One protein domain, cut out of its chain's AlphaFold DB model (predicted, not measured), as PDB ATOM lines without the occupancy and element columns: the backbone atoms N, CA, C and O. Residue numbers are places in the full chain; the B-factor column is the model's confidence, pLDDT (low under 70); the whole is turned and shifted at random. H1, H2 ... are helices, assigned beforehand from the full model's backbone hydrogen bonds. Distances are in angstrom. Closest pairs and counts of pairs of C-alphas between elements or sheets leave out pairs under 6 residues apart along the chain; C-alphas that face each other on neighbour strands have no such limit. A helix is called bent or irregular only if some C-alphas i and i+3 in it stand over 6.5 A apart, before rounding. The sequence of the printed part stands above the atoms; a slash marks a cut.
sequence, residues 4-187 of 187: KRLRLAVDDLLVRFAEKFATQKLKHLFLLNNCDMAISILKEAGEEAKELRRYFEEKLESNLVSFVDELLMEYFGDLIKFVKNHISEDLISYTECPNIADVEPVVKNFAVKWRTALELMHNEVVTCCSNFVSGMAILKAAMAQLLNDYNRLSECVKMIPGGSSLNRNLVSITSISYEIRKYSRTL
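What this domain is: This is residues 4 to 187 of the 187 residues of an uncharacterized protein of Aegilops tauschii subsp. strangulata (UniProt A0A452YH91). A long, loosely built stack of helices: at one end H1 and H2 lie side by side with the first part of the long bent helix H3, and at the other H3b, H4a and the short H6 pack on the end of H5. Between these ends, the last part of H3a with H4b, H5 and H7 makes an up-and-down bundle, each member running against the one before. The printed part has 184 residues with seven named helices, H1 to H7 in order, no named strand, class all helix. It is only just loose, close to compact, with a radius of gyration of the C-alphas of 19.4 A, and elongated, spanning 62 by 35 by 31 A.

How they stand to each other: H3, residues 46 to 86, was assigned as one helix by its hydrogen bonds but is bent, C-alphas 75 and 78 being 8.7 A apart; its arms H3a, residues 46 to 75, and H3b, residues 78 to 86, are about perpendicular at 83 degrees. H3a is irregular, with C-alphas 48 and 51 7.9 A apart, and has a kink of 47 degrees near residue 53. H2, residues 24 to 44, forms a hairpin with H3a, closest at the C-alphas of His 28 and Asn 63, 5.3 A. H1, residues 4 to 18, touches H2 with residues 14 to 18 alone, closest at C-alphas Ala 18 and Lys 27, 4.6 A, another hairpin. H5, residues 132 to 159, touches H3a at a steep tilt of 43 degrees, closest at C-alphas Val 68 and Ala 142, 5.4 A. H4, residues 100 to 128, is likewise one helix by its hydrogen bonds but bent, C-alphas 112 and 115 being 7.9 A apart, into H4a, residues 100 to 112, irregular with C-alphas 102 and 105 6.6 A apart, and H4b, residues 115 to 128. H4b and H5 form a hairpin, closest at C-alphas Val 125 and Gly 135, 5.7 A. H7, residues 173 to 186, runs opposite to H5 at 5 degrees, closest at C-alphas Met 143 and Ile 180, 6.4 A. H3b and H4a form a hairpin, closest at C-alphas Asp 78 and Val 106, 5.9 A. H6, residues 163 to 166, touches H5 only at the corner, closest at C-alphas Val 157 and Gly 163, 5.1 A. Every O i to N i+4 pair is within hydrogen-bond range in H1, H3b, H4b and H7, against 16 of 17 in H2, 23 of 26 in H3a, 7 of 9 in H4a and 23 of 24 in H5; H6 is too short for one.

Where its parts are: H3a begins at C-alpha 46, (26.065, -24.767, 32.473), and measures 39.7 A; H5 measures 40.9 A and H2 30.8 A. H7 ends at C-alpha 186, (27.486, -8.364, 4.840).

The domain as a whole: The C-alphas of Glu 48 and Gly 162 are the two farthest apart, 62.8 A. The printed part has no cut; the link from H3 to H4, residues 87 to 99, is long. Mean pLDDT of the printed part is 89.6, under 70 at residues 88 to 97 and 185 to 187.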
ATOM      1  N   LYS A   4      40.755 -23.731  39.736       84.12
ATOM      2  CA  LYS A   4      41.532 -22.491  39.842       84.12
ATOM      3  C   LYS A   4      43.008 -22.672  39.464       84.12
ATOM      4  O   LYS A   4      43.553 -21.812  38.782       84.12
ATOM      5  N   ARG A   5      43.654 -23.764  39.897       88.94
ATOM      6  CA  ARG A   5      45.050 -24.071  39.532       88.94
ATOM      7  C   ARG A   5      45.175 -24.407  38.051       88.94
ATOM      8  O   ARG A   5      46.092 -23.907  37.411       88.94
ATOM      9  N   LEU A   6      44.240 -25.191  37.512       89.00
ATOM     10  CA  LEU A   6      44.221 -25.505  36.084       89.00
ATOM     11  C   LEU A   6      44.035 -24.238  35.238       89.00
ATOM     12  O   LEU A   6      44.809 -24.015  34.316       89.00
ATOM     13  N   ARG A   7      43.086 -23.367  35.606       90.25
ATOM     14  CA  ARG A   7      42.878 -22.067  34.951       90.25
ATOM     15  C   ARG A   7      44.156 -21.231  34.923       90.25
ATOM     16  O   ARG A   7      44.495 -20.716  33.872       90.25
ATOM     17  N   LEU A   8      44.867 -21.114  36.049       91.12
ATOM     18  CA  LEU A   8      46.121 -20.352  36.111       91.12
ATOM     19  C   LEU A   8      47.213 -20.945  35.209       91.12
ATOM     20  O   LEU A   8      47.939 -20.197  34.567       91.12
ATOM     21  N   ALA A   9      47.314 -22.274  35.135       93.44
ATOM     22  CA  ALA A   9      48.273 -22.935  34.252       93.44
ATOM     23  C   ALA A   9      47.932 -22.725  32.766       93.44
ATOM     24  O   ALA A   9      48.825 -22.483  31.959       93.44
ATOM     25  N   VAL A  10      46.644 -22.789  32.408       91.94
ATOM     26  CA  VAL A  10      46.172 -22.484  31.049       91.94
ATOM     27  C   VAL A  10      46.416 -21.015  30.710       91.94
ATOM     28  O   VAL A  10      46.858 -20.713  29.608       91.94
ATOM     29  N   ASP A  11      46.173 -20.108  31.652       91.06
ATOM     30  CA  ASP A  11      46.388 -18.675  31.458       91.06
ATOM     31  C   ASP A  11      47.861 -18.345  31.170       91.06
ATOM     32  O   ASP A  11      48.163 -17.711  30.160       91.06
ATOM     33  N   ASP A  12      48.780 -18.861  31.995       93.50
ATOM     34  CA  ASP A  12      50.231 -18.726  31.794       93.50
ATOM     35  C   ASP A  12      50.677 -19.330  30.453       93.50
ATOM     36  O   ASP A  12      51.447 -18.712  29.716       93.50
ATOM     37  N   LEU A  13      50.137 -20.496  30.077       95.69
ATOM     38  CA  LEU A  13      50.425 -21.113  28.782       95.69
ATOM     39  C   LEU A  13      49.974 -20.228  27.611       95.69
ATOM     40  O   LEU A  13      50.746 -20.012  26.674       95.69
ATOM     41  N   LEU A  14      48.747 -19.703  27.664       95.50
ATOM     42  CA  LEU A  14      48.200 -18.836  26.620       95.50
ATOM     43  C   LEU A  14      49.012 -17.547  26.479       95.50
ATOM     44  O   LEU A  14      49.298 -17.139  25.355       95.50
ATOM     45  N   VAL A  15      49.424 -16.927  27.588       94.06
ATOM     46  CA  VAL A  15      50.266 -15.720  27.557       94.06
ATOM     47  C   VAL A  15      51.622 -16.021  26.914       94.06
ATOM     48  O   VAL A  15      52.019 -15.332  25.976       94.06
ATOM     49  N   ARG A  16      52.295 -17.104  27.318       96.62
ATOM     50  CA  ARG A  16      53.591 -17.503  26.734       96.62
ATOM     51  C   ARG A  16      53.509 -17.842  25.248       96.62
ATOM     52  O   ARG A  16      54.474 -17.641  24.513       96.62
ATOM     53  N   PHE A  17      52.386 -18.398  24.798       96.81
ATOM     54  CA  PHE A  17      52.165 -18.676  23.378       96.81
ATOM     55  C   PHE A  17      51.848 -17.400  22.603       96.81
ATOM     56  O   PHE A  17      52.387 -17.210  21.515       96.81
ATOM     57  N   ALA A  18      51.066 -16.489  23.185       96.88
ATOM     58  CA  ALA A  18      50.820 -15.176  22.603       96.88
ATOM     59  C   ALA A  18      52.140 -14.416  22.373       96.88
ATOM     60  O   ALA A  18      52.339 -13.817  21.319       96.88
ATOM     61  N   GLU A  19      53.104 -14.510  23.291       96.38
ATOM     62  CA  GLU A  19      54.430 -13.890  23.142       96.38
ATOM     63  C   GLU A  19      55.237 -14.375  21.927       96.38
ATOM     64  O   GLU A  19      56.186 -13.701  21.525       96.38
ATOM     65  N   LYS A  20      54.871 -15.507  21.310       96.56
ATOM     66  CA  LYS A  20      55.533 -16.015  20.098       96.56
ATOM     67  C   LYS A  20      55.109 -15.295  18.819       96.56
ATOM     68  O   LYS A  20      55.800 -15.431  17.811       96.56
ATOM     69  N   PHE A  21      54.011 -14.541  18.835       96.25
ATOM     70  CA  PHE A  21      53.577 -13.783  17.666       96.25
ATOM     71  C   PHE A  21      54.339 -12.460  17.533       96.25
ATOM     72  O   PHE A  21      54.638 -11.783  18.518       96.25
ATOM     73  N   ALA A  22      54.628 -12.085  16.285       95.69
ATOM     74  CA  ALA A  22      55.493 -10.953  15.958       95.69
ATOM     75  C   ALA A  22      54.891  -9.581  16.309       95.69
ATOM     76  O   ALA A  22      55.630  -8.663  16.657       95.69
ATOM     77  N   THR A  23      53.567  -9.428  16.230       95.94
ATOM     78  CA  THR A  23      52.873  -8.144  16.435       95.94
ATOM     79  C   THR A  23      51.867  -8.245  17.573       95.94
ATOM     80  O   THR A  23      51.280  -9.308  17.770       95.94
ATOM     81  N   GLN A  24      51.636  -7.147  18.304       95.75
ATOM     82  CA  GLN A  24      50.643  -7.099  19.391       95.75
ATOM     83  C   GLN A  24      49.239  -7.463  18.893       95.75
ATOM     84  O   GLN A  24      48.565  -8.280  19.520       95.75
ATOM     85  N   LYS A  25      48.859  -6.986  17.698       94.75
ATOM     86  CA  LYS A  25      47.619  -7.372  17.005       94.75
ATOM     87  C   LYS A  25      47.433  -8.894  16.935       94.75
ATOM     88  O   LYS A  25      46.388  -9.412  17.319       94.75
ATOM     89  N   LEU A  26      48.467  -9.633  16.523       95.19
ATOM     90  CA  LEU A  26      48.409 -11.098  16.446       95.19
ATOM     91  C   LEU A  26      48.362 -11.768  17.828       95.19
ATOM     92  O   LEU A  26      47.704 -12.797  17.974       95.19
ATOM     93  N   LYS A  27      49.001 -11.182  18.851       96.69
ATOM     94  CA  LYS A  27      48.903 -11.679  20.238       96.69
ATOM     95  C   LYS A  27      47.468 -11.584  20.752       96.69
ATOM     96  O   LYS A  27      46.940 -12.568  21.268       96.69
ATOM     97  N   HIS A  28      46.831 -10.426  20.575       95.69
ATOM     98  CA  HIS A  28      45.444 -10.215  20.986       95.69
ATOM     99  C   HIS A  28      44.479 -11.100  20.198       95.69
ATOM    100  O   HIS A  28      43.605 -11.711  20.806       95.69
ATOM    101  N   LEU A  29      44.684 -11.263  18.886       94.69
ATOM    102  CA  LEU A  29      43.886 -12.176  18.061       94.69
ATOM    103  C   LEU A  29      43.971 -13.628  18.546       94.69
ATOM    104  O   LEU A  29      42.953 -14.312  18.664       94.69
ATOM    105  N   PHE A  30      45.181 -14.101  18.854       95.56
ATOM    106  CA  PHE A  30      45.376 -15.435  19.409       95.56
ATOM    107  C   PHE A  30      44.602 -15.603  20.721       95.56
ATOM    108  O   PHE A  30      43.880 -16.587  20.893       95.56
ATOM    109  N   LEU A  31      44.717 -14.638  21.638       95.62
ATOM    110  CA  LEU A  31      44.010 -14.681  22.916       95.62
ATOM    111  C   LEU A  31      42.490 -14.613  22.733       95.62
ATOM    112  O   LEU A  31      41.789 -15.371  23.400       95.62
ATOM    113  N   LEU A  32      41.989 -13.785  21.814       94.75
ATOM    114  CA  LEU A  32      40.569 -13.684  21.467       94.75
ATOM    115  C   LEU A  32      40.003 -15.031  21.030       94.75
ATOM    116  O   LEU A  32      39.068 -15.528  21.654       94.75
ATOM    117  N   ASN A  33      40.617 -15.652  20.022       94.81
ATOM    118  CA  ASN A  33      40.149 -16.922  19.470       94.81
ATOM    119  C   ASN A  33      40.188 -18.051  20.521       94.81
ATOM    120  O   ASN A  33      39.280 -18.880  20.580       94.81
ATOM    121  N   ASN A  34      41.200 -18.068  21.397       95.31
ATOM    122  CA  ASN A  34      41.279 -19.057  22.477       95.31
ATOM    123  C   ASN A  34      40.253 -18.803  23.594       95.31
ATOM    124  O   ASN A  34      39.662 -19.758  24.101       95.31
ATOM    125  N   CYS A  35      40.024 -17.544  23.984       94.12
ATOM    126  CA  CYS A  35      39.012 -17.209  24.991       94.12
ATOM    127  C   CYS A  35      37.608 -17.523  24.471       94.12
ATOM    128  O   CYS A  35      36.814 -18.118  25.189       94.12
ATOM    129  N   ASP A  36      37.324 -17.193  23.214       93.12
ATOM    130  CA  ASP A  36      36.061 -17.482  22.536       93.12
ATOM    131  C   ASP A  36      35.752 -18.990  22.503       93.12
ATOM    132  O   ASP A  36      34.648 -19.422  22.860       93.12
ATOM    133  N   MET A  37      36.759 -19.808  22.182       92.44
ATOM    134  CA  MET A  37      36.627 -21.262  22.225       92.44
ATOM    135  C   MET A  37      36.390 -21.773  23.652       92.44
ATOM    136  O   MET A  37      35.488 -22.585  23.872       92.44
ATOM    137  N   ALA A  38      37.143 -21.273  24.638       92.69
ATOM    138  CA  ALA A  38      36.943 -21.637  26.039       92.69
ATOM    139  C   ALA A  38      35.531 -21.270  26.525       92.69
ATOM    140  O   ALA A  38      34.865 -22.093  27.149       92.69
ATOM    141  N   ILE A  39      35.040 -20.072  26.199       93.06
ATOM    142  CA  ILE A  39      33.688 -19.617  26.546       93.06
ATOM    143  C   ILE A  39      32.633 -20.525  25.920       93.06
ATOM    144  O   ILE A  39      31.674 -20.886  26.600       93.06
ATOM    145  N   SER A  40      32.805 -20.911  24.653       92.62
ATOM    146  CA  SER A  40      31.863 -21.793  23.953       92.62
ATOM    147  C   SER A  40      31.721 -23.142  24.665       92.62
ATOM    148  O   SER A  40      30.606 -23.552  24.972       92.62
ATOM    149  N   ILE A  41      32.839 -23.755  25.064       92.12
ATOM    150  CA  ILE A  41      32.845 -25.007  25.838       92.12
ATOM    151  C   ILE A  41      32.231 -24.801  27.236       92.12
ATOM    152  O   ILE A  41      31.426 -25.602  27.709       92.12
ATOM    153  N   LEU A  42      32.576 -23.707  27.920       92.38
ATOM    154  CA  LEU A  42      32.086 -23.420  29.276       92.38
ATOM    155  C   LEU A  42      30.600 -23.024  29.317       92.38
ATOM    156  O   LEU A  42      29.990 -23.050  30.388       92.38
ATOM    157  N   LYS A  43      30.005 -22.639  28.183       92.31
ATOM    158  CA  LYS A  43      28.552 -22.463  28.057       92.31
ATOM    159  C   LYS A  43      27.829 -23.808  28.098       92.31
ATOM    160  O   LYS A  43      26.800 -23.904  28.761       92.31
ATOM    161  N   GLU A  44      28.387 -24.843  27.473       92.44
ATOM    162  CA  GLU A  44      27.816 -26.200  27.481       92.44
ATOM    163  C   GLU A  44      27.837 -26.832  28.881       92.44
ATOM    164  O   GLU A  44      26.929 -27.576  29.243       92.44
ATOM    165  N   ALA A  45      28.828 -26.479  29.705       90.06
ATOM    166  CA  ALA A  45      28.958 -26.947  31.088       90.06
ATOM    167  C   ALA A  45      27.968 -26.296  32.087       90.06
ATOM    168  O   ALA A  45      27.948 -26.660  33.263       90.06
ATOM    169  N   GLY A  46      27.142 -25.337  31.656       89.25
ATOM    170  CA  GLY A  46      26.065 -24.767  32.473       89.25
ATOM    171  C   GLY A  46      26.528 -23.886  33.645       89.25
ATOM    172  O   GLY A  46      27.493 -23.121  33.542       89.25
ATOM    173  N   GLU A  47      25.789 -23.931  34.761       90.94
ATOM    174  CA  GLU A  47      26.013 -23.039  35.914       90.94
ATOM    175  C   GLU A  47      27.277 -23.382  36.716       90.94
ATOM    176  O   GLU A  47      27.896 -22.482  37.280       90.94
ATOM    177  N   GLU A  48      27.723 -24.640  36.719       86.69
ATOM    178  CA  GLU A  48      28.931 -25.062  37.448       86.69
ATOM    179  C   GLU A  48      30.205 -24.375  36.925       86.69
ATOM    180  O   GLU A  48      31.160 -24.146  37.670       86.69
ATOM    181  N   ALA A  49      30.207 -23.992  35.646       89.81
ATOM    182  CA  ALA A  49      31.324 -23.341  34.971       89.81
ATOM    183  C   ALA A  49      31.238 -21.804  34.953       89.81
ATOM    184  O   ALA A  49      32.111 -21.151  34.379       89.81
ATOM    185  N   LYS A  50      30.211 -21.202  35.564       92.06
ATOM    186  CA  LYS A  50      29.885 -19.773  35.415       92.06
ATOM    187  C   LYS A  50      31.010 -18.819  35.807       92.06
ATOM    188  O   LYS A  50      31.327 -17.917  35.039       92.06
ATOM    189  N   GLU A  51      31.641 -19.039  36.956       91.50
ATOM    190  CA  GLU A  51      32.751 -18.197  37.425       91.50
ATOM    191  C   GLU A  51      33.971 -18.290  36.497       91.50
ATOM    192  O   GLU A  51      34.642 -17.297  36.217       91.50
ATOM    193  N   LEU A  52      34.247 -19.488  35.974       92.38
ATOM    194  CA  LEU A  52      35.338 -19.700  35.028       92.38
ATOM    195  C   LEU A  52      35.023 -19.073  33.664       92.38
ATOM    196  O   LEU A  52      35.902 -18.466  33.059       92.38
ATOM    197  N   ARG A  53      33.772 -19.189  33.207       93.62
ATOM    198  CA  ARG A  53      33.282 -18.567  31.974       93.62
ATOM    199  C   ARG A  53      33.413 -17.051  32.040       93.62
ATOM    200  O   ARG A  53      34.024 -16.475  31.146       93.62
ATOM    201  N   ARG A  54      32.936 -16.435  33.126       94.56
ATOM    202  CA  ARG A  54      33.021 -14.986  33.347       94.56
ATOM    203  C   ARG A  54      34.454 -14.473  33.244       94.56
ATOM    204  O   ARG A  54      34.706 -13.464  32.601       94.56
ATOM    205  N   TYR A  55      35.408 -15.198  33.822       94.12
ATOM    206  CA  TYR A  55      36.819 -14.839  33.711       94.12
ATOM    207  C   TYR A  55      37.317 -14.797  32.253       94.12
ATOM    208  O   TYR A  55      38.044 -13.878  31.877       94.12
ATOM    209  N   PHE A  56      36.938 -15.775  31.424       94.56
ATOM    210  CA  PHE A  56      37.306 -15.754  30.007       94.56
ATOM    211  C   PHE A  56      36.540 -14.682  29.223       94.56
ATOM    212  O   PHE A  56      37.115 -14.125  28.296       94.56
ATOM    213  N   GLU A  57      35.298 -14.361  29.596       95.06
ATOM    214  CA  GLU A  57      34.523 -13.256  29.007       95.06
ATOM    215  C   GLU A  57      35.196 -11.899  29.269       95.06
ATOM    216  O   GLU A  57      35.427 -11.146  28.327       95.06
ATOM    217  N   GLU A  58      35.623 -11.630  30.507       95.44
ATOM    218  CA  GLU A  58      36.368 -10.411  30.869       95.44
ATOM    219  C   GLU A  58      37.713 -10.329  30.119       95.44
ATOM    220  O   GLU A  58      38.105  -9.277  29.604       95.44
ATOM    221  N   LYS A  59      38.421 -11.462  29.994       94.56
ATOM    222  CA  LYS A  59      39.675 -11.526  29.229       94.56
ATOM    223  C   LYS A  59      39.448 -11.326  27.726       94.56
ATOM    224  O   LYS A  59      40.271 -10.674  27.077       94.56
ATOM    225  N   LEU A  60      38.366 -11.875  27.175       94.25
ATOM    226  CA  LEU A  60      37.962 -11.685  25.783       94.25
ATOM    227  C   LEU A  60      37.674 -10.209  25.513       94.25
ATOM    228  O   LEU A  60      38.214  -9.664  24.556       94.25
ATOM    229  N   GLU A  61      36.905  -9.550  26.380       94.38
ATOM    230  CA  GLU A  61      36.571  -8.128  26.255       94.38
ATOM    231  C   GLU A  61      37.827  -7.242  26.276       94.38
ATOM    232  O   GLU A  61      38.023  -6.419  25.380       94.38
ATOM    233  N   SER A  62      38.740  -7.468  27.225       95.12
ATOM    234  CA  SER A  62      40.001  -6.715  27.307       95.12
ATOM    235  C   SER A  62      40.878  -6.877  26.054       95.12
ATOM    236  O   SER A  62      41.438  -5.897  25.546       95.12
ATOM    237  N   ASN A  63      40.983  -8.098  25.515       94.75
ATOM    238  CA  ASN A  63      41.739  -8.333  24.281       94.75
ATOM    239  C   ASN A  63      41.017  -7.797  23.042       94.75
ATOM    240  O   ASN A  63      41.691  -7.423  22.088       94.75
ATOM    241  N   LEU A  64      39.683  -7.726  23.053       94.75
ATOM    242  CA  LEU A  64      38.896  -7.160  21.958       94.75
ATOM    243  C   LEU A  64      39.196  -5.675  21.817       94.75
ATOM    244  O   LEU A  64      39.523  -5.234  20.720       94.75
ATOM    245  N   VAL A  65      39.146  -4.929  22.923       94.81
ATOM    246  CA  VAL A  65      39.486  -3.497  22.938       94.81
ATOM    247  C   VAL A  65      40.909  -3.281  22.421       94.81
ATOM    248  O   VAL A  65      41.119  -2.501  21.497       94.81
ATOM    249  N   SER A  66      41.871  -4.051  22.937       95.62
ATOM    250  CA  SER A  66      43.278  -3.927  22.529       95.62
ATOM    251  C   SER A  66      43.498  -4.289  21.052       95.62
ATOM    252  O   SER A  66      44.247  -3.621  20.347       95.62
ATOM    253  N   PHE A  67      42.821  -5.326  20.547       95.88
ATOM    254  CA  PHE A  67      42.879  -5.697  19.133       95.88
ATOM    255  C   PHE A  67      42.283  -4.612  18.233       95.88
ATOM    256  O   PHE A  67      42.853  -4.314  17.187       95.88
ATOM    257  N   VAL A  68      41.153  -4.022  18.630       96.25
ATOM    258  CA  VAL A  68      40.506  -2.928  17.894       96.25
ATOM    259  C   VAL A  68      41.422  -1.708  17.810       96.25
ATOM    260  O   VAL A  68      41.553  -1.135  16.728       96.25
ATOM    261  N   ASP A  69      42.104  -1.353  18.900       95.62
ATOM    262  CA  ASP A  69      43.080  -0.261  18.903       95.62
ATOM    263  C   ASP A  69      44.228  -0.514  17.916       95.62
ATOM    264  O   ASP A  69      44.558   0.361  17.112       95.62
ATOM    265  N   GLU A  70      44.811  -1.715  17.928       96.56
ATOM    266  CA  GLU A  70      45.874  -2.103  16.993       96.56
ATOM    267  C   GLU A  70      45.379  -2.109  15.535       96.56
ATOM    268  O   GLU A  70      46.059  -1.612  14.635       96.56
ATOM    269  N   LEU A  71      44.166  -2.617  15.298       96.00
ATOM    270  CA  LEU A  71      43.536  -2.661  13.978       96.00
ATOM    271  C   LEU A  71      43.316  -1.250  13.412       96.00
ATOM    272  O   LEU A  71      43.662  -0.970  12.263       96.00
ATOM    273  N   LEU A  72      42.776  -0.336  14.219       96.75
ATOM    274  CA  LEU A  72      42.565   1.054  13.812       96.75
ATOM    275  C   LEU A  72      43.883   1.805  13.632       96.75
ATOM    276  O   LEU A  72      43.998   2.615  12.712       96.75
ATOM    277  N   MET A  73      44.889   1.529  14.459       96.88
ATOM    278  CA  MET A  73      46.225   2.099  14.291       96.88
ATOM    279  C   MET A  73      46.885   1.675  12.976       96.88
ATOM    280  O   MET A  73      47.583   2.487  12.365       96.88
ATOM    281  N   GLU A  74      46.654   0.445  12.517       96.44
ATOM    282  CA  GLU A  74      47.206  -0.058  11.258       96.44
ATOM    283  C   GLU A  74      46.587   0.620  10.028       96.44
ATOM    284  O   GLU A  74      47.308   1.044   9.123       96.44
ATOM    285  N   TYR A  75      45.260   0.777  10.006       96.62
ATOM    286  CA  TYR A  75      44.541   1.302   8.838       96.62
ATOM    287  C   TYR A  75      44.308   2.819   8.862       96.62
ATOM    288  O   TYR A  75      44.232   3.453   7.805       96.62
ATOM    289  N   PHE A  76      44.204   3.411  10.051       96.88
ATOM    290  CA  PHE A  76      43.841   4.814  10.271       96.88
ATOM    291  C   PHE A  76      44.819   5.536  11.209       96.88
ATOM    292  O   PHE A  76      44.470   6.554  11.805       96.88
ATOM    293  N   GLY A  77      46.061   5.056  11.323       96.31
ATOM    294  CA  GLY A  77      47.039   5.549  12.297       96.31
ATOM    295  C   GLY A  77      47.261   7.065  12.309       96.31
ATOM    296  O   GLY A  77      47.438   7.626  13.385       96.31
ATOM    297  N   ASP A  78      47.206   7.747  11.161       95.94
ATOM    298  CA  ASP A  78      47.340   9.213  11.098       95.94
ATOM    299  C   ASP A  78      46.190   9.924  11.832       95.94
ATOM    300  O   ASP A  78      46.426  10.852  12.603       95.94
ATOM    301  N   LEU A  79      44.953   9.447  11.643       96.06
ATOM    302  CA  LEU A  79      43.769   9.949  12.344       96.06
ATOM    303  C   LEU A  79      43.868   9.658  13.844       96.06
ATOM    304  O   LEU A  79      43.685  10.563  14.654       96.06
ATOM    305  N   ILE A  80      44.184   8.414  14.213       95.25
ATOM    306  CA  ILE A  80      44.215   7.998  15.621       95.25
ATOM    307  C   ILE A  80      45.299   8.759  16.395       95.25
ATOM    308  O   ILE A  80      45.037   9.267  17.485       95.25
ATOM    309  N   LYS A  81      46.505   8.894  15.827       94.19
ATOM    310  CA  LYS A  81      47.592   9.681  16.432       94.19
ATOM    311  C   LYS A  81      47.205  11.147  16.574       94.19
ATOM    312  O   LYS A  81      47.462  11.737  17.617       94.19
ATOM    313  N   PHE A  82      46.570  11.722  15.552       92.50
ATOM    314  CA  PHE A  82      46.107  13.103  15.608       92.50
ATOM    315  C   PHE A  82      45.108  13.321  16.752       92.50
ATOM    316  O   PHE A  82      45.309  14.209  17.580       92.50
ATOM    317  N   VAL A  83      44.069  12.484  16.843       90.62
ATOM    318  CA  VAL A  83      43.048  12.598  17.895       90.62
ATOM    319  C   VAL A  83      43.677  12.426  19.279       90.62
ATOM    320  O   VAL A  83      43.450  13.269  20.141       90.62
ATOM    321  N   LYS A  84      44.532  11.414  19.480       88.38
ATOM    322  CA  LYS A  84      45.206  11.174  20.772       88.38
ATOM    323  C   LYS A  84      46.127  12.320  21.206       88.38
ATOM    324  O   LYS A  84      46.253  12.570  22.398       88.38
ATOM    325  N   ASN A  85      46.768  13.012  20.262       86.31
ATOM    326  CA  ASN A  85      47.725  14.075  20.578       86.31
ATOM    327  C   ASN A  85      47.069  15.442  20.819       86.31
ATOM    328  O   ASN A  85      47.636  16.264  21.537       86.31
ATOM    329  N   HIS A  86      45.907  15.708  20.213       77.19
ATOM    330  CA  HIS A  86      45.325  17.057  20.165       77.19
ATOM    331  C   HIS A  86      43.921  17.168  20.771       77.19
ATOM    332  O   HIS A  86      43.392  18.275  20.897       77.19
ATOM    333  N   ILE A  87      43.290  16.047  21.125       73.62
ATOM    334  CA  ILE A  87      41.901  16.018  21.582       73.62
ATOM    335  C   ILE A  87      41.842  15.219  22.885       73.62
ATOM    336  O   ILE A  87      42.016  14.002  22.885       73.62
ATOM    337  N   SER A  88      41.610  15.920  23.998       64.31
ATOM    338  CA  SER A  88      41.388  15.286  25.303       64.31
ATOM    339  C   SER A  88      40.172  14.353  25.248       64.31
ATOM    340  O   SER A  88      39.224  14.594  24.496       64.31
ATOM    341  N   GLU A  89      40.183  13.283  26.047       58.78
ATOM    342  CA  GLU A  89      39.066  12.329  26.131       58.78
ATOM    343  C   GLU A  89      37.765  13.002  26.591       58.78
ATOM    344  O   GLU A  89      36.684  12.648  26.104       58.78
ATOM    345  N   ASP A  90      37.886  14.032  27.431       55.19
ATOM    346  CA  ASP A  90      36.807  14.950  27.769       55.19
ATOM    347  C   ASP A  90      36.594  15.918  26.599       55.19
ATOM    348  O   ASP A  90      37.390  16.832  26.378       55.19
ATOM    349  N   LEU A  91      35.493  15.717  25.866       53.41
ATOM    350  CA  LEU A  91      35.037  16.424  24.649       53.41
ATOM    351  C   LEU A  91      34.973  17.975  24.724       53.41
ATOM    352  O   LEU A  91      34.409  18.613  23.837       53.41
ATOM    353  N   ILE A  92      35.490  18.594  25.781       52.75
ATOM    354  CA  ILE A  92      35.233  19.980  26.170       52.75
ATOM    355  C   ILE A  92      36.510  20.838  26.136       52.75
ATOM    356  O   ILE A  92      36.401  22.056  26.005       52.75
ATOM    357  N   SER A  93      37.717  20.253  26.162       54.78
ATOM    358  CA  SER A  93      38.956  21.038  26.034       54.78
ATOM    359  C   SER A  93      39.923  20.460  25.004       54.78
ATOM    360  O   SER A  93      40.540  19.417  25.219       54.78
ATOM    361  N   TYR A  94      40.115  21.196  23.911       60.50
ATOM    362  CA  TYR A  94      41.326  21.080  23.106       60.50
ATOM    363  C   TYR A  94      42.487  21.577  23.970       60.50
ATOM    364  O   TYR A  94      42.429  22.698  24.475       60.50
ATOM    365  N   THR A  95      43.496  20.735  24.192       59.78
ATOM    366  CA  THR A  95      44.670  21.082  25.009       59.78
ATOM    367  C   THR A  95      45.403  22.280  24.411       59.78
ATOM    368  O   THR A  95      45.736  23.202  25.145       59.78
ATOM    369  N   GLU A  96      45.513  22.309  23.080       64.62
ATOM    370  CA  GLU A  96      45.858  23.444  22.217       64.62
ATOM    371  C   GLU A  96      45.168  23.218  20.856       64.62
ATOM    372  O   GLU A  96      45.116  22.086  20.372       64.62
ATOM    373  N   CYS A  97      44.594  24.254  20.233       65.44
ATOM    374  CA  CYS A  97      43.957  24.097  18.920       65.44
ATOM    375  C   CYS A  97      45.059  23.905  17.854       65.44
ATOM    376  O   CYS A  97      45.877  24.814  17.692       65.44
ATOM    377  N   PRO A  98      45.130  22.750  17.162       75.62
ATOM    378  CA  PRO A  98      46.231  22.454  16.248       75.62
ATOM    379  C   PRO A  98      46.234  23.398  15.042       75.62
ATOM    380  O   PRO A  98      45.200  23.946  14.655       75.62
ATOM    381  N   ASN A  99      47.400  23.597  14.426       84.75
ATOM    382  CA  ASN A  99      47.491  24.440  13.241       84.75
ATOM    383  C   ASN A  99      46.941  23.690  12.015       84.75
ATOM    384  O   ASN A  99      46.944  22.459  11.948       84.75
ATOM    385  N   ILE A 100      46.516  24.432  10.993       87.38
ATOM    386  CA  ILE A 100      46.049  23.857   9.727       87.38
ATOM    387  C   ILE A 100      47.096  22.935   9.089       87.38
ATOM    388  O   ILE A 100      46.734  21.916   8.508       87.38
ATOM    389  N   ALA A 101      48.385  23.249   9.258       89.31
ATOM    390  CA  ALA A 101      49.499  22.453   8.749       89.31
ATOM    391  C   ALA A 101      49.559  21.034   9.347       89.31
ATOM    392  O   ALA A 101      50.010  20.114   8.667       89.31
ATOM    393  N   ASP A 102      49.068  20.850  10.575       87.88
ATOM    394  CA  ASP A 102      49.067  19.557  11.270       87.88
ATOM    395  C   ASP A 102      47.850  18.709  10.866       87.88
ATOM    396  O   ASP A 102      47.935  17.489  10.719       87.88
ATOM    397  N   VAL A 103      46.710  19.366  10.634       91.25
ATOM    398  CA  VAL A 103      45.423  18.725  10.311       91.25
ATOM    399  C   VAL A 103      45.268  18.400   8.830       91.25
ATOM    400  O   VAL A 103      44.693  17.368   8.470       91.25
ATOM    401  N   GLU A 104      45.760  19.270   7.951       94.25
ATOM    402  CA  GLU A 104      45.590  19.142   6.505       94.25
ATOM    403  C   GLU A 104      46.076  17.787   5.947       94.25
ATOM    404  O   GLU A 104      45.321  17.168   5.183       94.25
ATOM    405  N   PRO A 105      47.264  17.268   6.324       95.06
ATOM    406  CA  PRO A 105      47.726  15.961   5.865       95.06
ATOM    407  C   PRO A 105      46.794  14.827   6.300       95.06
ATOM    408  O   PRO A 105      46.510  13.934   5.499       95.06
ATOM    409  N   VAL A 106      46.274  14.883   7.531       95.88
ATOM    410  CA  VAL A 106      45.385  13.861   8.103       95.88
ATOM    411  C   VAL A 106      44.056  13.831   7.350       95.88
ATOM    412  O   VAL A 106      43.631  12.770   6.885       95.88
ATOM    413  N   VAL A 107      43.435  14.999   7.144       96.19
ATOM    414  CA  VAL A 107      42.166  15.127   6.408       96.19
ATOM    415  C   VAL A 107      42.316  14.630   4.970       96.19
ATOM    416  O   VAL A 107      41.501  13.836   4.494       96.19
ATOM    417  N   LYS A 108      43.372  15.057   4.269       96.44
ATOM    418  CA  LYS A 108      43.613  14.648   2.878       96.44
ATOM    419  C   LYS A 108      43.898  13.153   2.753       96.44
ATOM    420  O   LYS A 108      43.376  12.518   1.840       96.44
ATOM    421  N   ASN A 109      44.701  12.590   3.656       96.31
ATOM    422  CA  ASN A 109      45.017  11.162   3.662       96.31
ATOM    423  C   ASN A 109      43.751  10.326   3.899       96.31
ATOM    424  O   ASN A 109      43.454   9.426   3.107       96.31
ATOM    425  N   PHE A 110      42.949  10.700   4.904       97.50
ATOM    426  CA  PHE A 110      41.675  10.045   5.181       97.50
ATOM    427  C   PHE A 110      40.758  10.067   3.954       97.50
ATOM    428  O   PHE A 110      40.288   9.014   3.525       97.50
ATOM    429  N   ALA A 111      40.565  11.235   3.332       96.81
ATOM    430  CA  ALA A 111      39.686  11.411   2.174       96.81
ATOM    431  C   ALA A 111      40.001  10.461   1.008       96.81
ATOM    432  O   ALA A 111      39.086   9.991   0.331       96.81
ATOM    433  N   VAL A 112      41.287  10.170   0.793       96.06
ATOM    434  CA  VAL A 112      41.756   9.300  -0.291       96.06
ATOM    435  C   VAL A 112      41.624   7.819   0.066       96.06
ATOM    436  O   VAL A 112      41.266   7.021  -0.797       96.06
ATOM    437  N   LYS A 113      41.915   7.431   1.314       95.75
ATOM    438  CA  LYS A 113      42.114   6.015   1.669       95.75
ATOM    439  C   LYS A 113      40.944   5.352   2.385       95.75
ATOM    440  O   LYS A 113      40.874   4.125   2.376       95.75
ATOM    441  N   TRP A 114      40.036   6.113   2.999       96.06
ATOM    442  CA  TRP A 114      39.095   5.571   3.989       96.06
ATOM    443  C   TRP A 114      38.245   4.395   3.488       96.06
ATOM    444  O   TRP A 114      38.053   3.439   4.233       96.06
ATOM    445  N   ARG A 115      37.770   4.416   2.234       95.12
ATOM    446  CA  ARG A 115      36.965   3.313   1.672       95.12
ATOM    447  C   ARG A 115      37.776   2.033   1.530       95.12
ATOM    448  O   ARG A 115      37.346   0.985   1.989       95.12
ATOM    449  N   THR A 116      38.954   2.134   0.920       95.81
ATOM    450  CA  THR A 116      39.851   0.991   0.725       95.81
ATOM    451  C   THR A 116      40.334   0.444   2.065       95.81
ATOM    452  O   THR A 116      40.360  -0.766   2.255       95.81
ATOM    453  N   ALA A 117      40.657   1.319   3.019       95.69
ATOM    454  CA  ALA A 117      41.034   0.921   4.372       95.69
ATOM    455  C   ALA A 117      39.892   0.184   5.097       95.69
ATOM    456  O   ALA A 117      40.134  -0.864   5.688       95.69
ATOM    457  N   LEU A 118      38.646   0.669   4.994       94.25
ATOM    458  CA  LEU A 118      37.472  -0.022   5.544       94.25
ATOM    459  C   LEU A 118      37.269  -1.412   4.928       94.25
ATOM    460  O   LEU A 118      36.971  -2.359   5.653       94.25
ATOM    461  N   GLU A 119      37.431  -1.541   3.612       93.81
ATOM    462  CA  GLU A 119      37.298  -2.820   2.913       93.81
ATOM    463  C   GLU A 119      38.376  -3.824   3.339       93.81
ATOM    464  O   GLU A 119      38.061  -4.975   3.648       93.81
ATOM    465  N   LEU A 120      39.637  -3.390   3.403       94.81
ATOM    466  CA  LEU A 120      40.748  -4.231   3.852       94.81
ATOM    467  C   LEU A 120      40.563  -4.672   5.305       94.81
ATOM    468  O   LEU A 120      40.684  -5.861   5.593       94.81
ATOM    469  N   MET A 121      40.196  -3.741   6.188       94.25
ATOM    470  CA  MET A 121      39.923  -4.023   7.597       94.25
ATOM    471  C   MET A 121      38.780  -5.035   7.762       94.25
ATOM    472  O   MET A 121      38.889  -5.970   8.551       94.25
ATOM    473  N   HIS A 122      37.692  -4.884   7.000       91.94
ATOM    474  CA  HIS A 122      36.601  -5.859   6.981       91.94
ATOM    475  C   HIS A 122      37.092  -7.252   6.569       91.94
ATOM    476  O   HIS A 122      36.838  -8.229   7.273       91.94
ATOM    477  N   ASN A 123      37.817  -7.341   5.451       91.88
ATOM    478  CA  ASN A 123      38.300  -8.616   4.922       91.88
ATOM    479  C   ASN A 123      39.290  -9.299   5.873       91.88
ATOM    480  O   ASN A 123      39.241 -10.520   6.029       91.88
ATOM    481  N   GLU A 124      40.151  -8.531   6.542       92.31
ATOM    482  CA  GLU A 124      41.041  -9.062   7.571       92.31
ATOM    483  C   GLU A 124      40.244  -9.670   8.734       92.31
ATOM    484  O   GLU A 124      40.464 -10.830   9.087       92.31
ATOM    485  N   VAL A 125      39.274  -8.939   9.293       91.56
ATOM    486  CA  VAL A 125      38.496  -9.434  10.441       91.56
ATOM    487  C   VAL A 125      37.697 -10.690  10.082       91.56
ATOM    488  O   VAL A 125      37.686 -11.640  10.867       91.56
ATOM    489  N   VAL A 126      37.090 -10.735   8.891       87.69
ATOM    490  CA  VAL A 126      36.388 -11.927   8.375       87.69
ATOM    491  C   VAL A 126      37.321 -13.138   8.290       87.69
ATOM    492  O   VAL A 126      36.907 -14.253   8.587       87.69
ATOM    493  N   THR A 127      38.578 -12.930   7.893       87.88
ATOM    494  CA  THR A 127      39.537 -14.023   7.656       87.88
ATOM    495  C   THR A 127      40.162 -14.548   8.950       87.88
ATOM    496  O   THR A 127      40.513 -15.723   9.044       87.88
ATOM    497  N   CYS A 128      40.330 -13.683   9.949       84.94
ATOM    498  CA  CYS A 128      41.142 -13.976  11.127       84.94
ATOM    499  C   CYS A 128      40.349 -14.453  12.357       84.94
ATOM    500  O   CYS A 128      40.936 -15.055  13.264       84.94
ATOM    501  N   CYS A 129      39.042 -14.188  12.422       82.50
ATOM    502  CA  CYS A 129      38.226 -14.539  13.585       82.50
ATOM    503  C   CYS A 129      37.772 -16.004  13.559       82.50
ATOM    504  O   CYS A 129      37.365 -16.522  12.522       82.50
ATOM    505  N   SER A 130      37.784 -16.655  14.728       77.94
ATOM    506  CA  SER A 130      37.330 -18.046  14.901       77.94
ATOM    507  C   SER A 130      35.859 -18.252  14.549       77.94
ATOM    508  O   SER A 130      35.466 -19.339  14.125       77.94
ATOM    509  N   ASN A 131      35.034 -17.224  14.748       80.44
ATOM    510  CA  ASN A 131      33.621 -17.266  14.431       80.44
ATOM    511  C   ASN A 131      33.064 -15.898  14.030       80.44
ATOM    512  O   ASN A 131      33.654 -14.833  14.235       80.44
ATOM    513  N   PHE A 132      31.853 -15.982  13.498       75.00
ATOM    514  CA  PHE A 132      31.071 -14.873  13.000       75.00
ATOM    515  C   PHE A 132      30.738 -13.792  14.041       75.00
ATOM    516  O   PHE A 132      30.846 -12.595  13.775       75.00
ATOM    517  N   VAL A 133      30.322 -14.215  15.235       78.44
ATOM    518  CA  VAL A 133      29.864 -13.329  16.312       78.44
ATOM    519  C   VAL A 133      31.014 -12.446  16.794       78.44
ATOM    520  O   VAL A 133      30.847 -11.231  16.914       78.44
ATOM    521  N   SER A 134      32.187 -13.043  16.997       82.62
ATOM    522  CA  SER A 134      33.404 -12.356  17.431       82.62
ATOM    523  C   SER A 134      33.930 -11.403  16.357       82.62
ATOM    524  O   SER A 134      34.227 -10.248  16.665       82.62
ATOM    525  N   GLY A 135      33.925 -11.815  15.082       87.38
ATOM    526  CA  GLY A 135      34.272 -10.925  13.967       87.38
ATOM    527  C   GLY A 135      33.337  -9.717  13.853       87.38
ATOM    528  O   GLY A 135      33.786  -8.577  13.705       87.38
ATOM    529  N   MET A 136      32.028  -9.928  14.014       86.25
ATOM    530  CA  MET A 136      31.055  -8.837  14.005       86.25
ATOM    531  C   MET A 136      31.218  -7.895  15.205       86.25
ATOM    532  O   MET A 136      31.059  -6.682  15.044       86.25
ATOM    533  N   ALA A 137      31.517  -8.416  16.398       89.25
ATOM    534  CA  ALA A 137      31.757  -7.598  17.586       89.25
ATOM    535  C   ALA A 137      32.981  -6.686  17.402       89.25
ATOM    536  O   ALA A 137      32.884  -5.482  17.646       89.25
ATOM    537  N   ILE A 138      34.085  -7.237  16.885       91.56
ATOM    538  CA  ILE A 138      35.308  -6.489  16.564       91.56
ATOM    539  C   ILE A 138      35.017  -5.384  15.546       91.56
ATOM    540  O   ILE A 138      35.362  -4.227  15.783       91.56
ATOM    541  N   LEU A 139      34.338  -5.699  14.437       90.69
ATOM    542  CA  LEU A 139      34.052  -4.693  13.411       90.69
ATOM    543  C   LEU A 139      33.102  -3.608  13.903       90.69
ATOM    544  O   LEU A 139      33.333  -2.438  13.614       90.69
ATOM    545  N   LYS A 140      32.069  -3.958  14.676       90.12
ATOM    546  CA  LYS A 140      31.177  -2.961  15.283       90.12
ATOM    547  C   LYS A 140      31.946  -2.012  16.198       90.12
ATOM    548  O   LYS A 140      31.752  -0.803  16.086       90.12
ATOM    549  N   ALA A 141      32.811  -2.544  17.061       93.56
ATOM    550  CA  ALA A 141      33.634  -1.741  17.959       93.56
ATOM    551  C   ALA A 141      34.595  -0.827  17.177       93.56
ATOM    552  O   ALA A 141      34.574   0.388  17.374       93.56
ATOM    553  N   ALA A 142      35.340  -1.377  16.212       94.44
ATOM    554  CA  ALA A 142      36.270  -0.612  15.381       94.44
ATOM    555  C   ALA A 142      35.569   0.489  14.573       94.44
ATOM    556  O   ALA A 142      36.025   1.630  14.534       94.44
ATOM    557  N   MET A 143      34.423   0.184  13.961       92.19
ATOM    558  CA  MET A 143      33.648   1.153  13.184       92.19
ATOM    559  C   MET A 143      33.060   2.265  14.058       92.19
ATOM    560  O   MET A 143      33.030   3.420  13.632       92.19
ATOM    561  N   ALA A 144      32.602   1.938  15.270       93.06
ATOM    562  CA  ALA A 144      32.099   2.928  16.217       93.06
ATOM    563  C   ALA A 144      33.212   3.886  16.672       93.06
ATOM    564  O   ALA A 144      33.016   5.103  16.647       93.06
ATOM    565  N   GLN A 145      34.384   3.350  17.025       94.62
ATOM    566  CA  GLN A 145      35.540   4.144  17.438       94.62
ATOM    567  C   GLN A 145      36.071   5.010  16.288       94.62
ATOM    568  O   GLN A 145      36.207   6.217  16.462       94.62
ATOM    569  N   LEU A 146      36.221   4.451  15.080       95.56
ATOM    570  CA  LEU A 146      36.600   5.205  13.879       95.56
ATOM    571  C   LEU A 146      35.670   6.396  13.620       95.56
ATOM    572  O   LEU A 146      36.128   7.492  13.297       95.56
ATOM    573  N   LEU A 147      34.356   6.185  13.738       94.38
ATOM    574  CA  LEU A 147      33.375   7.242  13.516       94.38
ATOM    575  C   LEU A 147      33.491   8.343  14.577       94.38
ATOM    576  O   LEU A 147      33.374   9.521  14.243       94.38
ATOM    577  N   ASN A 148      33.734   7.975  15.837       93.19
ATOM    578  CA  ASN A 148      33.959   8.929  16.921       93.19
ATOM    579  C   ASN A 148      35.237   9.753  16.690       93.19
ATOM    580  O   ASN A 148      35.191  10.982  16.722       93.19
ATOM    581  N   ASP A 149      36.349   9.094  16.368       94.00
ATOM    582  CA  ASP A 149      37.632   9.751  16.102       94.00
ATOM    583  C   ASP A 149      37.550  10.681  14.886       94.00
ATOM    584  O   ASP A 149      38.027  11.817  14.917       94.00
ATOM    585  N   TYR A 150      36.861  10.254  13.828       95.62
ATOM    586  CA  TYR A 150      36.652  11.098  12.657       95.62
ATOM    587  C   TYR A 150      35.712  12.285  12.934       95.62
ATOM    588  O   TYR A 150      35.961  13.389  12.448       95.62
ATOM    589  N   ASN A 151      34.662  12.107  13.745       93.06
ATOM    590  CA  ASN A 151      33.829  13.225  14.203       93.06
ATOM    591  C   ASN A 151      34.670  14.259  14.962       93.06
ATOM    592  O   ASN A 151      34.561  15.453  14.687       93.06
ATOM    593  N   ARG A 152      35.553  13.805  15.859       90.69
ATOM    594  CA  ARG A 152      36.477  14.674  16.603       90.69
ATOM    595  C   ARG A 152      37.417  15.446  15.669       90.69
ATOM    596  O   ARG A 152      37.557  16.657  15.827       90.69
ATOM    597  N   LEU A 153      37.988  14.792  14.651       92.06
ATOM    598  CA  LEU A 153      38.772  15.468  13.605       92.06
ATOM    599  C   LEU A 153      37.937  16.528  12.866       92.06
ATOM    600  O   LEU A 153      38.391  17.656  12.677       92.06
ATOM    601  N   SER A 154      36.717  16.176  12.454       91.75
ATOM    602  CA  SER A 154      35.820  17.079  11.726       91.75
ATOM    603  C   SER A 154      35.432  18.307  12.558       91.75
ATOM    604  O   SER A 154      35.391  19.413  12.020       91.75
ATOM    605  N   GLU A 155      35.146  18.145  13.851       89.56
ATOM    606  CA  GLU A 155      34.886  19.279  14.744       89.56
ATOM    607  C   GLU A 155      36.144  20.127  14.958       89.56
ATOM    608  O   GLU A 155      36.066  21.353  14.907       89.56
ATOM    609  N   CYS A 156      37.316  19.500  15.087       88.25
ATOM    610  CA  CYS A 156      38.586  20.211  15.207       88.25
ATOM    611  C   CYS A 156      38.839  21.133  14.000       88.25
ATOM    612  O   CYS A 156      39.125  22.315  14.180       88.25
ATOM    613  N   VAL A 157      38.621  20.651  12.769       90.62
ATOM    614  CA  VAL A 157      38.769  21.453  11.535       90.62
ATOM    615  C   VAL A 157      37.914  22.726  11.557       90.62
ATOM    616  O   VAL A 157      38.355  23.763  11.062       90.62
ATOM    617  N   LYS A 158      36.708  22.678  12.137       88.75
ATOM    618  CA  LYS A 158      35.813  23.848  12.220       88.75
ATOM    619  C   LYS A 158      36.332  24.929  13.167       88.75
ATOM    620  O   LYS A 158      35.990  26.095  12.982       88.75
ATOM    621  N   MET A 159      37.129  24.550  14.161       86.19
ATOM    622  CA  MET A 159      37.657  25.460  15.179       86.19
ATOM    623  C   MET A 159      38.952  26.159  14.737       86.19
ATOM    624  O   MET A 159      39.312  27.193  15.296       86.19
ATOM    625  N   ILE A 160      39.644  25.627  13.724       87.19
ATOM    626  CA  ILE A 160      40.947  26.124  13.270       87.19
ATOM    627  C   ILE A 160      40.779  27.325  12.325       87.19
ATOM    628  O   ILE A 160      40.065  27.225  11.317       87.19
ATOM    629  N   PRO A 161      41.489  28.448  12.557       86.81
ATOM    630  CA  PRO A 161      41.551  29.550  11.600       86.81
ATOM    631  C   PRO A 161      42.025  29.076  10.215       86.81
ATOM    632  O   PRO A 161      43.107  28.517  10.068       86.81
ATOM    633  N   GLY A 162      41.208  29.288   9.177       86.50
ATOM    634  CA  GLY A 162      41.495  28.825   7.809       86.50
ATOM    635  C   GLY A 162      41.107  27.367   7.515       86.50
ATOM    636  O   GLY A 162      41.213  26.929   6.363       86.50
ATOM    637  N   GLY A 163      40.585  26.629   8.501       87.88
ATOM    638  CA  GLY A 163      40.160  25.231   8.358       87.88
ATOM    639  C   GLY A 163      39.043  25.017   7.330       87.88
ATOM    640  O   GLY A 163      38.959  23.955   6.717       87.88
ATOM    641  N   SER A 164      38.252  26.054   7.025       89.62
ATOM    642  CA  SER A 164      37.225  26.020   5.972       89.62
ATOM    643  C   SER A 164      37.772  25.659   4.583       89.62
ATOM    644  O   SER A 164      37.040  25.106   3.760       89.62
ATOM    645  N   SER A 165      39.063  25.898   4.328       92.06
ATOM    646  CA  SER A 165      39.743  25.478   3.094       92.06
ATOM    647  C   SER A 165      39.833  23.949   2.935       92.06
ATOM    648  O   SER A 165      39.947  23.450   1.809       92.06
ATOM    649  N   LEU A 166      39.713  23.199   4.037       92.94
ATOM    650  CA  LEU A 166      39.740  21.735   4.075       92.94
ATOM    651  C   LEU A 166      38.355  21.098   3.907       92.94
ATOM    652  O   LEU A 166      38.276  19.889   3.694       92.94
ATOM    653  N   ASN A 167      37.265  21.875   3.912       91.31
ATOM    654  CA  ASN A 167      35.897  21.345   3.807       91.31
ATOM    655  C   ASN A 167      35.677  20.481   2.556       91.31
ATOM    656  O   ASN A 167      34.930  19.510   2.600       91.31
ATOM    657  N   ARG A 168      36.365  20.793   1.450       91.81
ATOM    658  CA  ARG A 168      36.318  19.997   0.209       91.81
ATOM    659  C   ARG A 168      36.923  18.595   0.348       91.81
ATOM    660  O   ARG A 168      36.659  17.734  -0.484       91.81
ATOM    661  N   ASN A 169      37.782  18.392   1.346       93.69
ATOM    662  CA  ASN A 169      38.441  17.126   1.638       93.69
ATOM    663  C   ASN A 169      37.763  16.380   2.798       93.69
ATOM    664  O   ASN A 169      38.049  15.203   2.992       93.69
ATOM    665  N   LEU A 170      36.845  17.012   3.534       94.56
ATOM    666  CA  LEU A 170      36.059  16.319   4.547       94.56
ATOM    667  C   LEU A 170      35.063  15.364   3.883       94.56
ATOM    668  O   LEU A 170      34.187  15.749   3.109       94.56
ATOM    669  N   VAL A 171      35.183  14.092   4.236       95.25
ATOM    670  CA  VAL A 171      34.196  13.064   3.925       95.25
ATOM    671  C   VAL A 171      32.984  13.269   4.829       95.25
ATOM    672  O   VAL A 171      33.120  13.486   6.034       95.25
ATOM    673  N   SER A 172      31.781  13.185   4.264       94.12
ATOM    674  CA  SER A 172      30.570  13.321   5.071       94.12
ATOM    675  C   SER A 172      30.411  12.145   6.049       94.12
ATOM    676  O   SER A 172      30.580  10.978   5.683       94.12
ATOM    677  N   ILE A 173      30.011  12.450   7.287       92.06
ATOM    678  CA  ILE A 173      29.695  11.452   8.325       92.06
ATOM    679  C   ILE A 173      28.631  10.463   7.848       92.06
ATOM    680  O   ILE A 173      28.691   9.271   8.156       92.06
ATOM    681  N   THR A 174      27.673  10.931   7.045       91.62
ATOM    682  CA  THR A 174      26.614  10.097   6.474       91.62
ATOM    683  C   THR A 174      27.155   9.090   5.460       91.62
ATOM    684  O   THR A 174      26.718   7.939   5.488       91.62
ATOM    685  N   SER A 175      28.131   9.465   4.621       92.88
ATOM    686  CA  SER A 175      28.813   8.532   3.710       92.88
ATOM    687  C   SER A 175      29.598   7.462   4.465       92.88
ATOM    688  O   SER A 175      29.467   6.283   4.143       92.88
ATOM    689  N   ILE A 176      30.361   7.849   5.492       92.81
ATOM    690  CA  ILE A 176      31.123   6.895   6.317       92.81
ATOM    691  C   ILE A 176      30.159   5.924   7.008       92.81
ATOM    692  O   ILE A 176      30.313   4.709   6.916       92.81
ATOM    693  N   SER A 177      29.094   6.454   7.615       91.44
ATOM    694  CA  SER A 177      28.060   5.656   8.287       91.44
ATOM    695  C   SER A 177      27.305   4.726   7.333       91.44
ATOM    696  O   SER A 177      26.787   3.689   7.747       91.44
ATOM    697  N   TYR A 178      27.158   5.102   6.062       92.00
ATOM    698  CA  TYR A 178      26.543   4.244   5.051       92.00
ATOM    699  C   TYR A 178      27.444   3.050   4.711       92.00
ATOM    700  O   TYR A 178      26.975   1.913   4.774       92.00
ATOM    701  N   GLU A 179      28.731   3.285   4.441       90.19
ATOM    702  CA  GLU A 179      29.688   2.204   4.156       90.19
ATOM    703  C   GLU A 179      29.887   1.279   5.363       90.19
ATOM    704  O   GLU A 179      29.817   0.061   5.227       90.19
ATOM    705  N   ILE A 180      30.017   1.831   6.574       88.19
ATOM    706  CA  ILE A 180      30.067   1.050   7.823       88.19
ATOM    707  C   ILE A 180      28.863   0.101   7.927       88.19
ATOM    708  O   ILE A 180      29.006  -1.091   8.212       88.19
ATOM    709  N   ARG A 181      27.656   0.607   7.638       86.25
ATOM    710  CA  ARG A 181      26.430  -0.199   7.694       86.25
ATOM    711  C   ARG A 181      26.414  -1.321   6.663       86.25
ATOM    712  O   ARG A 181      25.859  -2.376   6.963       86.25
ATOM    713  N   LYS A 182      27.020  -1.125   5.491       87.00
ATOM    714  CA  LYS A 182      27.168  -2.177   4.479       87.00
ATOM    715  C   LYS A 182      27.961  -3.345   5.062       87.00
ATOM    716  O   LYS A 182      27.437  -4.452   5.130       87.00
ATOM    717  N   TYR A 183      29.148  -3.094   5.600       81.44
ATOM    718  CA  TYR A 183      29.987  -4.150   6.175       81.44
ATOM    719  C   TYR A 183      29.369  -4.813   7.412       81.44
ATOM    720  O   TYR A 183      29.434  -6.028   7.545       81.44
ATOM    721  N   SER A 184      28.649  -4.068   8.257       70.25
ATOM    722  CA  SER A 184      27.943  -4.666   9.406       70.25
ATOM    723  C   SER A 184      26.804  -5.632   9.035       70.25
ATOM    724  O   SER A 184      26.350  -6.385   9.892       70.25
ATOM    725  N   ARG A 185      26.308  -5.565   7.790       69.25
ATOM    726  CA  ARG A 185      25.214  -6.397   7.256       69.25
ATOM    727  C   ARG A 185      25.695  -7.528   6.348       69.25
ATOM    728  O   ARG A 185      24.890  -8.392   6.031       69.25
ATOM    729  N   THR A 186      26.931  -7.440   5.854       58.22
ATOM    730  CA  THR A 186      27.486  -8.364   4.840       58.22
ATOM    731  C   THR A 186      28.449  -9.384   5.443       58.22
ATOM    732  O   THR A 186      29.063 -10.169   4.731       58.22
ATOM    733  N   LEU A 187      28.562  -9.355   6.764       54.56
ATOM    734  CA  LEU A 187      28.986 -10.482   7.557       54.56
ATOM    735  C   LEU A 187      27.798 -11.446   7.621       54.56
ATOM    736  O   LEU A 187      26.708 -10.982   8.028       54.56
TER     737      LEU A 187